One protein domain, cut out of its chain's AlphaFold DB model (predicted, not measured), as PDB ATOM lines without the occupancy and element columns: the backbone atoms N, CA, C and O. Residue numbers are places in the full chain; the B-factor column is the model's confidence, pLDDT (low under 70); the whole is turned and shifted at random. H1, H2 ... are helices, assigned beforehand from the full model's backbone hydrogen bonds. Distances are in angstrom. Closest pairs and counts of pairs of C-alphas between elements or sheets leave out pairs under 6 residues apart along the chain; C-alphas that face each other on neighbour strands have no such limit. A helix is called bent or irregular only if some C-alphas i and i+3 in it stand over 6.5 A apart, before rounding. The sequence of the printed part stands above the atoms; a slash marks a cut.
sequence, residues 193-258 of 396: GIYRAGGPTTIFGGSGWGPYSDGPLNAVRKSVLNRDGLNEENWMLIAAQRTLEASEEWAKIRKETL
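Overview. This is residues 193 to 258 of the 396 residues of an uncharacterized protein of Serpula lacrymans var. lacrymans (strain S7.3) (UniProt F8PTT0). Picture one long helix, H2, whose last part sticks out as an arm at residues 250 to 257, while its earlier part lies beside a small body of loops; a shorter, uneven helix, H1, sits at the other end of the whole, apart from H2. The first 23 printed residues, 193 to 215, come before H1 and hold no named element, their C-alphas lying 4 to 18 A from the mean of all C-alphas. The printed part has 66 residues with two named helices, H1 then H2, and no named strand, and the class is all helix. It is loose, with a radius of gyration of the C-alphas of 14.0 A, and spans 49 by 23 by 23 A.

Along the chain. Start at C-alpha 193, at (7.007, 33.951, -20.509); from there residues 193 to 215 hold no named element. Find C-alpha 216 at (-7.100, 44.793, -40.384), where H1, residues 216 to 227, begins; it measures 17.7 A and is irregular, with C-alphas 217 and 220 8.6 A apart. H2, residues 235 to 257, then runs 32.5 A to C-alpha 257 at (18.533, 19.538, -11.674).

Arrangement. Look between H1 and H2 for a short link of 7 residues; the two helices are apart, with no C-alpha of one within 8 A of the other. In H2 every O i to N i+4 pair is within hydrogen-bond range, and in H1 6 of 8 are. Residues 215 to 220, of which 216 to 220 belong to H1, stand free, and so do residues 250 to 258, of which 250 to 257 belong to H2.

Size, cuts and confidence. The outline is a rod, and the two C-alphas farthest apart, those of Pro 216 and Leu 258, are 49.0 A apart. Without the stretches that stand free, the body spans 31 by 24 by 22 A. The printed part has no cut. Its mean pLDDT is 72.9; look for values under 70 at residues 193 to 209, 214 to 219, 228 and 258.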
ATOM      1  N   GLY A 193       6.203  34.880 -19.707       58.84
ATOM      2  CA  GLY A 193       7.007  33.951 -20.509       58.84
ATOM      3  C   GLY A 193       6.746  34.061 -22.023       58.84
ATOM      4  O   GLY A 193       5.709  34.562 -22.470       58.84
ATOM      5  N   ILE A 194       7.696  33.587 -22.842       64.62
ATOM      6  CA  ILE A 194       7.631  33.665 -24.321       64.62
ATOM      7  C   ILE A 194       6.353  33.018 -24.872       64.62
ATOM      8  O   ILE A 194       5.747  33.534 -25.814       64.62
ATOM      9  N   TYR A 195       5.932  31.898 -24.279       65.31
ATOM     10  CA  TYR A 195       4.775  31.124 -24.713       65.31
ATOM     11  C   TYR A 195       3.716  31.102 -23.621       65.31
ATOM     12  O   TYR A 195       3.958  30.633 -22.512       65.31
ATOM     13  N   ARG A 196       2.509  31.565 -23.954       63.94
ATOM     14  CA  ARG A 196       1.348  31.413 -23.079       63.94
ATOM     15  C   ARG A 196       0.694  30.069 -23.356       63.94
ATOM     16  O   ARG A 196       0.273  29.786 -24.476       63.94
ATOM     17  N   ALA A 197       0.491  29.292 -22.311       53.69
ATOM     18  CA  ALA A 197      -0.309  28.085 -22.391       53.69
ATOM     19  C   ALA A 197      -1.757  28.356 -22.814       53.69
ATOM     20  O   ALA A 197      -2.436  29.215 -22.246       53.69
ATOM     21  N   GLY A 198      -2.228  27.625 -23.824       56.88
ATOM     22  CA  GLY A 198      -3.535  27.861 -24.445       56.88
ATOM     23  C   GLY A 198      -3.634  29.171 -25.245       56.88
ATOM     24  O   GLY A 198      -4.716  29.499 -25.729       56.88
ATOM     25  N   GLY A 199      -2.536  29.925 -25.376       54.53
ATOM     26  CA  GLY A 199      -2.404  31.066 -26.279       54.53
ATOM     27  C   GLY A 199      -1.796  30.664 -27.628       54.53
ATOM     28  O   GLY A 199      -1.479  29.494 -27.842       54.53
ATOM     29  N   PRO A 200      -1.641  31.618 -28.566       55.81
ATOM     30  CA  PRO A 200      -0.895  31.387 -29.797       55.81
ATOM     31  C   PRO A 200       0.483  30.784 -29.498       55.81
ATOM     32  O   PRO A 200       1.180  31.246 -28.596       55.81
ATOM     33  N   THR A 201       0.875  29.761 -30.260       55.97
ATOM     34  CA  THR A 201       2.166  29.068 -30.104       55.97
ATOM     35  C   THR A 201       3.364  29.957 -30.424       55.97
ATOM     36  O   THR A 201       4.493  29.569 -30.154       55.97
ATOM     37  N   THR A 202       3.138  31.145 -30.987       59.97
ATOM     38  CA  THR A 202       4.150  32.173 -31.215       59.97
ATOM     39  C   THR A 202       3.526  33.556 -30.992       59.97
ATOM     40  O   THR A 202       2.327  33.756 -31.199       59.97
ATOM     41  N   ILE A 203       4.345  34.526 -30.581       63.62
ATOM     42  CA  ILE A 203       3.981  35.952 -30.634       63.62
ATOM     43  C   ILE A 203       3.987  36.493 -32.072       63.62
ATOM     44  O   ILE A 203       3.463  37.572 -32.319       63.62
ATOM     45  N   PHE A 204       4.578  35.757 -33.013       62.88
ATOM     46  CA  PHE A 204       4.679  36.141 -34.415       62.88
ATOM     47  C   PHE A 204       3.352  35.884 -35.144       62.88
ATOM     48  O   PHE A 204       2.545  35.040 -34.749       62.88
ATOM     49  N   GLY A 205       3.112  36.634 -36.217       61.53
ATOM     50  CA  GLY A 205       2.009  36.362 -37.128       61.53
ATOM     51  C   GLY A 205       2.199  35.038 -37.876       61.53
ATOM     52  O   GLY A 205       3.135  34.268 -37.636       61.53
ATOM     53  N   GLY A 206       1.304  34.765 -38.826       65.69
ATOM     54  CA  GLY A 206       1.556  33.716 -39.816       65.69
ATOM     55  C   GLY A 206       2.808  34.016 -40.657       65.69
ATOM     56  O   GLY A 206       3.380  35.098 -40.579       65.69
ATOM     57  N   SER A 207       3.246  33.059 -41.478       62.81
ATOM     58  CA  SER A 207       4.298  33.215 -42.506       62.81
ATOM     59  C   SER A 207       5.554  34.027 -42.115       62.81
ATOM     60  O   SER A 207       6.153  34.660 -42.979       62.81
ATOM     61  N   GLY A 208       5.959  34.025 -40.838       61.84
ATOM     62  CA  GLY A 208       7.160  34.724 -40.361       61.84
ATOM     63  C   GLY A 208       7.033  36.246 -40.249       61.84
ATOM     64  O   GLY A 208       8.038  36.923 -40.044       61.84
ATOM     65  N   TRP A 209       5.827  36.796 -40.370       69.25
ATOM     66  CA  TRP A 209       5.624  38.225 -40.200       69.25
ATOM     67  C   TRP A 209       5.422  38.612 -38.727       69.25
ATOM     68  O   TRP A 209       5.118  37.774 -37.873       69.25
ATOM     69  N   GLY A 210       5.610  39.895 -38.412       71.62
ATOM     70  CA  GLY A 210       5.452  40.413 -37.053       71.62
ATOM     71  C   GLY A 210       4.036  40.211 -36.476       71.62
ATOM     72  O   GLY A 210       3.078  39.963 -37.202       71.62
ATOM     73  N   PRO A 211       3.845  40.366 -35.158       71.81
ATOM     74  CA  PRO A 211       2.539  40.197 -34.504       71.81
ATOM     75  C   PRO A 211       1.429  41.105 -35.072       71.81
ATOM     76  O   PRO A 211       0.241  40.803 -34.948       71.81
ATOM     77  N   TYR A 212       1.821  42.230 -35.680       75.00
ATOM     78  CA  TYR A 212       0.936  43.301 -36.148       75.00
ATOM     79  C   TYR A 212       0.735  43.338 -37.670       75.00
ATOM     80  O   TYR A 212      -0.116  44.092 -38.145       75.00
ATOM     81  N   SER A 213       1.451  42.500 -38.421       70.88
ATOM     82  CA  SER A 213       1.434  42.469 -39.890       70.88
ATOM     83  C   SER A 213       0.236  41.730 -40.488       70.88
ATOM     84  O   SER A 213      -0.102  41.953 -41.648       70.88
ATOM     85  N   ASP A 214      -0.406  40.838 -39.722       64.44
ATOM     86  CA  ASP A 214      -1.721  40.315 -40.085       64.44
ATOM     87  C   ASP A 214      -2.647  41.532 -40.165       64.44
ATOM     88  O   ASP A 214      -2.774  42.286 -39.195       64.44
ATOM     89  N   GLY A 215      -3.220  41.762 -41.346       60.84
ATOM     90  CA  GLY A 215      -3.948  42.978 -41.703       60.84
ATOM     91  C   GLY A 215      -5.143  43.335 -40.791       60.84
ATOM     92  O   GLY A 215      -5.295  42.843 -39.671       60.84
ATOM     93  N   PRO A 216      -6.053  44.213 -41.238       54.62
ATOM     94  CA  PRO A 216      -7.100  44.793 -40.384       54.62
ATOM     95  C   PRO A 216      -8.073  43.773 -39.756       54.62
ATOM     96  O   PRO A 216      -8.811  44.115 -38.835       54.62
ATOM     97  N   LEU A 217      -8.063  42.513 -40.203       48.50
ATOM     98  CA  LEU A 217      -8.991  41.471 -39.765       48.50
ATOM     99  C   LEU A 217      -8.708  40.861 -38.380       48.50
ATOM    100  O   LEU A 217      -9.545  40.108 -37.891       48.50
ATOM    101  N   ASN A 218      -7.584  41.167 -37.720       67.12
ATOM    102  CA  ASN A 218      -7.226  40.532 -36.442       67.12
ATOM    103  C   ASN A 218      -7.214  41.501 -35.242       67.12
ATOM    104  O   ASN A 218      -6.318  41.475 -34.396       67.12
ATOM    105  N   ALA A 219      -8.229  42.371 -35.156       67.75
ATOM    106  CA  ALA A 219      -8.373  43.375 -34.093       67.75
ATOM    107  C   ALA A 219      -8.401  42.774 -32.672       67.75
ATOM    108  O   ALA A 219      -7.910  43.391 -31.727       67.75
ATOM    109  N   VAL A 220      -8.918  41.549 -32.518       71.25
ATOM    110  CA  VAL A 220      -8.948  40.829 -31.232       71.25
ATOM    111  C   VAL A 220      -7.540  40.422 -30.787       71.25
ATOM    112  O   VAL A 220      -7.198  40.579 -29.620       71.25
ATOM    113  N   ARG A 221      -6.690  39.947 -31.708       70.50
ATOM    114  CA  ARG A 221      -5.294  39.613 -31.393       70.50
ATOM    115  C   ARG A 221      -4.507  40.875 -31.034       70.50
ATOM    116  O   ARG A 221      -3.817  40.883 -30.020       70.50
ATOM    117  N   LYS A 222      -4.679  41.958 -31.800       74.50
ATOM    118  CA  LYS A 222      -4.021  43.252 -31.542       74.50
ATOM    119  C   LYS A 222      -4.427  43.858 -30.191       74.50
ATOM    120  O   LYS A 222      -3.565  44.350 -29.473       74.50
ATOM    121  N   SER A 223      -5.702  43.767 -29.794       76.19
ATOM    122  CA  SER A 223      -6.149  44.280 -28.487       76.19
ATOM    123  C   SER A 223      -5.599  43.474 -27.306       76.19
ATOM    124  O   SER A 223      -5.270  44.052 -26.271       76.19
ATOM    125  N   VAL A 224      -5.444  42.155 -27.461       75.00
ATOM    126  CA  VAL A 224      -4.825  41.293 -26.442       75.00
ATOM    127  C   VAL A 224      -3.340  41.614 -26.281       75.00
ATOM    128  O   VAL A 224      -2.882  41.738 -25.150       75.00
ATOM    129  N   LEU A 225      -2.612  41.800 -27.385       75.62
ATOM    130  CA  LEU A 225      -1.196  42.170 -27.355       75.62
ATOM    131  C   LEU A 225      -0.985  43.555 -26.719       75.62
ATOM    132  O   LEU A 225      -0.152  43.687 -25.826       75.62
ATOM    133  N   ASN A 226      -1.821  44.540 -27.072       78.62
ATOM    134  CA  ASN A 226      -1.788  45.881 -26.475       78.62
ATOM    135  C   ASN A 226      -2.096  45.878 -24.973       78.62
ATOM    136  O   ASN A 226      -1.467  46.615 -24.216       78.62
ATOM    137  N   ARG A 227      -3.029  45.034 -24.513       77.25
ATOM    138  CA  ARG A 227      -3.298  44.861 -23.076       77.25
ATOM    139  C   ARG A 227      -2.096  44.275 -22.332       77.25
ATOM    140  O   ARG A 227      -1.880  44.615 -21.175       77.25
ATOM    141  N   ASP A 228      -1.321  43.430 -23.001       68.69
ATOM    142  CA  ASP A 228      -0.109  42.814 -22.462       68.69
ATOM    143  C   ASP A 228       1.130  43.737 -22.622       68.69
ATOM    144  O   ASP A 228       2.263  43.288 -22.443       68.69
ATOM    145  N   GLY A 229       0.925  45.022 -22.954       76.12
ATOM    146  CA  GLY A 229       1.978  46.036 -23.090       76.12
ATOM    147  C   GLY A 229       2.790  45.949 -24.384       76.12
ATOM    148  O   GLY A 229       3.758  46.691 -24.549       76.12
ATOM    149  N   LEU A 230       2.409  45.060 -25.303       79.88
ATOM    150  CA  LEU A 230       3.028  44.909 -26.614       79.88
ATOM    151  C   LEU A 230       2.372  45.887 -27.597       79.88
ATOM    152  O   LEU A 230       1.153  46.002 -27.626       79.88
ATOM    153  N   ASN A 231       3.142  46.577 -28.423       81.81
ATOM    154  CA  ASN A 231       2.663  47.439 -29.498       81.81
ATOM    155  C   ASN A 231       3.534  47.240 -30.753       81.81
ATOM    156  O   ASN A 231       4.525  46.508 -30.733       81.81
ATOM    157  N   GLU A 232       3.160  47.871 -31.867       80.81
ATOM    158  CA  GLU A 232       3.862  47.713 -33.150       80.81
ATOM    159  C   GLU A 232       5.315  48.227 -33.130       80.81
ATOM    160  O   GLU A 232       6.141  47.759 -33.908       80.81
ATOM    161  N   GLU A 233       5.658  49.111 -32.193       82.31
ATOM    162  CA  GLU A 233       6.998  49.695 -32.066       82.31
ATOM    163  C   GLU A 233       7.906  48.906 -31.104       82.31
ATOM    164  O   GLU A 233       9.111  48.810 -31.318       82.31
ATOM    165  N   ASN A 234       7.347  48.306 -30.049       85.06
ATOM    166  CA  ASN A 234       8.091  47.710 -28.937       85.06
ATOM    167  C   ASN A 234       8.110  46.175 -28.954       85.06
ATOM    168  O   ASN A 234       8.818  45.565 -28.149       85.06
ATOM    169  N   TRP A 235       7.344  45.529 -29.840       80.38
ATOM    170  CA  TRP A 235       7.159  44.077 -29.784       80.38
ATOM    171  C   TRP A 235       8.465  43.297 -29.931       80.38
ATOM    172  O   TRP A 235       8.619  42.266 -29.281       80.38
ATOM    173  N   MET A 236       9.411  43.791 -30.737       82.88
ATOM    174  CA  MET A 236      10.724  43.160 -30.904       82.88
ATOM    175  C   MET A 236      11.557  43.238 -29.624       82.88
ATOM    176  O   MET A 236      12.162  42.245 -29.228       82.88
ATOM    177  N   LEU A 237      11.549  44.388 -28.947       83.94
ATOM    178  CA  LEU A 237      12.274  44.586 -27.692       83.94
ATOM    179  C   LEU A 237      11.723  43.671 -26.595       83.94
ATOM    180  O   LEU A 237      12.475  42.962 -25.934       83.94
ATOM    181  N   ILE A 238      10.398  43.639 -26.443       82.19
ATOM    182  CA  ILE A 238       9.740  42.782 -25.455       82.19
ATOM    183  C   ILE A 238       9.958  41.299 -25.788       82.19
ATOM    184  O   ILE A 238      10.173  40.494 -24.886       82.19
ATOM    185  N   ALA A 239       9.952  40.920 -27.069       80.75
ATOM    186  CA  ALA A 239      10.285  39.562 -27.493       80.75
ATOM    187  C   ALA A 239      11.721  39.171 -27.110       80.75
ATOM    188  O   ALA A 239      11.938  38.081 -26.576       80.75
ATOM    189  N   ALA A 240      12.689  40.059 -27.349       84.06
ATOM    190  CA  ALA A 240      14.084  39.844 -26.979       84.06
ATOM    191  C   ALA A 240      14.243  39.705 -25.459       84.06
ATOM    192  O   ALA A 240      14.864  38.751 -24.993       84.06
ATOM    193  N   GLN A 241      13.601  40.584 -24.686       84.31
ATOM    194  CA  GLN A 241      13.625  40.530 -23.226       84.31
ATOM    195  C   GLN A 241      13.039  39.214 -22.693       84.31
ATOM    196  O   GLN A 241      13.680  38.533 -21.899       84.31
ATOM    197  N   ARG A 242      11.871  38.790 -23.189       82.69
ATOM    198  CA  ARG A 242      11.269  37.502 -22.799       82.69
ATOM    199  C   ARG A 242      12.145  36.310 -23.181       82.69
ATOM    200  O   ARG A 242      12.168  35.306 -22.475       82.69
ATOM    201  N   THR A 243      12.863  36.411 -24.301       83.56
ATOM    202  CA  THR A 243      13.815  35.379 -24.740       83.56
ATOM    203  C   THR A 243      15.000  35.261 -23.788       83.56
ATOM    204  O   THR A 243      15.431  34.148 -23.472       83.56
ATOM    205  N   LEU A 244      15.489  36.395 -23.289       85.62
ATOM    206  CA  LEU A 244      16.531  36.437 -22.274       85.62
ATOM    207  C   LEU A 244      16.040  35.835 -20.950       85.62
ATOM    208  O   LEU A 244      16.673  34.915 -20.440       85.62
ATOM    209  N   GLU A 245      14.880  36.273 -20.457       84.50
ATOM    210  CA  GLU A 245      14.276  35.776 -19.210       84.50
ATOM    211  C   GLU A 245      14.075  34.251 -19.239       84.50
ATOM    212  O   GLU A 245      14.465  33.547 -18.309       84.50
ATOM    213  N   ALA A 246      13.554  33.702 -20.342       82.94
ATOM    214  CA  ALA A 246      13.407  32.252 -20.488       82.94
ATOM    215  C   ALA A 246      14.762  31.525 -20.537       82.94
ATOM    216  O   ALA A 246      14.905  30.421 -20.008       82.94
ATOM    217  N   SER A 247      15.775  32.132 -21.164       86.50
ATOM    218  CA  SER A 247      17.127  31.565 -21.206       86.50
ATOM    219  C   SER A 247      17.745  31.485 -19.806       86.50
ATOM    220  O   SER A 247      18.383  30.477 -19.478       86.50
ATOM    221  N   GLU A 248      17.525  32.505 -18.972       86.44
ATOM    222  CA  GLU A 248      17.937  32.541 -17.565       86.44
ATOM    223  C   GLU A 248      17.191  31.504 -16.723       86.44
ATOM    224  O   GLU A 248      17.811  30.756 -15.960       86.44
ATOM    225  N   GLU A 249      15.874  31.394 -16.905       84.00
ATOM    226  CA  GLU A 249      15.054  30.393 -16.228       84.00
ATOM    227  C   GLU A 249      15.531  28.974 -16.561       84.00
ATOM    228  O   GLU A 249      15.780  28.161 -15.667       84.00
ATOM    229  N   TRP A 250      15.771  28.679 -17.841       83.56
ATOM    230  CA  TRP A 250      16.317  27.388 -18.251       83.56
ATOM    231  C   TRP A 250      17.716  27.143 -17.688       83.56
ATOM    232  O   TRP A 250      18.047  26.008 -17.337       83.56
ATOM    233  N   ALA A 251      18.556  28.175 -17.582       83.81
ATOM    234  CA  ALA A 251      19.865  28.050 -16.950       83.81
ATOM    235  C   ALA A 251      19.744  27.696 -15.460       83.81
ATOM    236  O   ALA A 251      20.477  26.824 -14.982       83.81
ATOM    237  N   LYS A 252      18.789  28.305 -14.751       85.62
ATOM    238  CA  LYS A 252      18.486  28.000 -13.351       85.62
ATOM    239  C   LYS A 252      17.980  26.567 -13.182       85.62
ATOM    240  O   LYS A 252      18.557  25.826 -12.389       85.62
ATOM    241  N   ILE A 253      17.005  26.139 -13.984       81.12
ATOM    242  CA  ILE A 253      16.467  24.766 -13.950       81.12
ATOM    243  C   ILE A 253      17.576  23.736 -14.204       81.12
ATOM    244  O   ILE A 253      17.699  22.752 -13.470       81.12
ATOM    245  N   ARG A 254      18.436  23.968 -15.209       80.44
ATOM    246  CA  ARG A 254      19.595  23.098 -15.483       80.44
ATOM    247  C   ARG A 254      20.546  23.009 -14.289       80.44
ATOM    248  O   ARG A 254      21.088  21.938 -14.033       80.44
ATOM    249  N   LYS A 255      20.751  24.111 -13.561       78.81
ATOM    250  CA  LYS A 255      21.610  24.151 -12.370       78.81
ATOM    251  C   LYS A 255      20.996  23.401 -11.186       78.81
ATOM    252  O   LYS A 255      21.711  22.671 -10.518       78.81
ATOM    253  N   GLU A 256      19.697  23.559 -10.951       79.38
ATOM    254  CA  GLU A 256      18.973  22.904  -9.848       79.38
ATOM    255  C   GLU A 256      18.785  21.396 -10.065       79.38
ATOM    256  O   GLU A 256      18.728  20.629  -9.108       79.38
ATOM    257  N   THR A 257      18.711  20.957 -11.324       74.81
ATOM    258  CA  THR A 257      18.533  19.538 -11.674       74.81
ATOM    259  C   THR A 257      19.808  18.714 -11.462       74.81
ATOM    260  O   THR A 257      19.736  17.497 -11.280       74.81
ATOM    261  N   LEU A 258      20.981  19.354 -11.465       68.31
ATOM    262  CA  LEU A 258      22.249  18.702 -11.148       68.31
ATOM    263  C   LEU A 258      22.261  18.328  -9.661       68.31
ATOM    264  O   LEU A 258      22.111  19.190  -8.799       68.31
TER     265      LEU A 258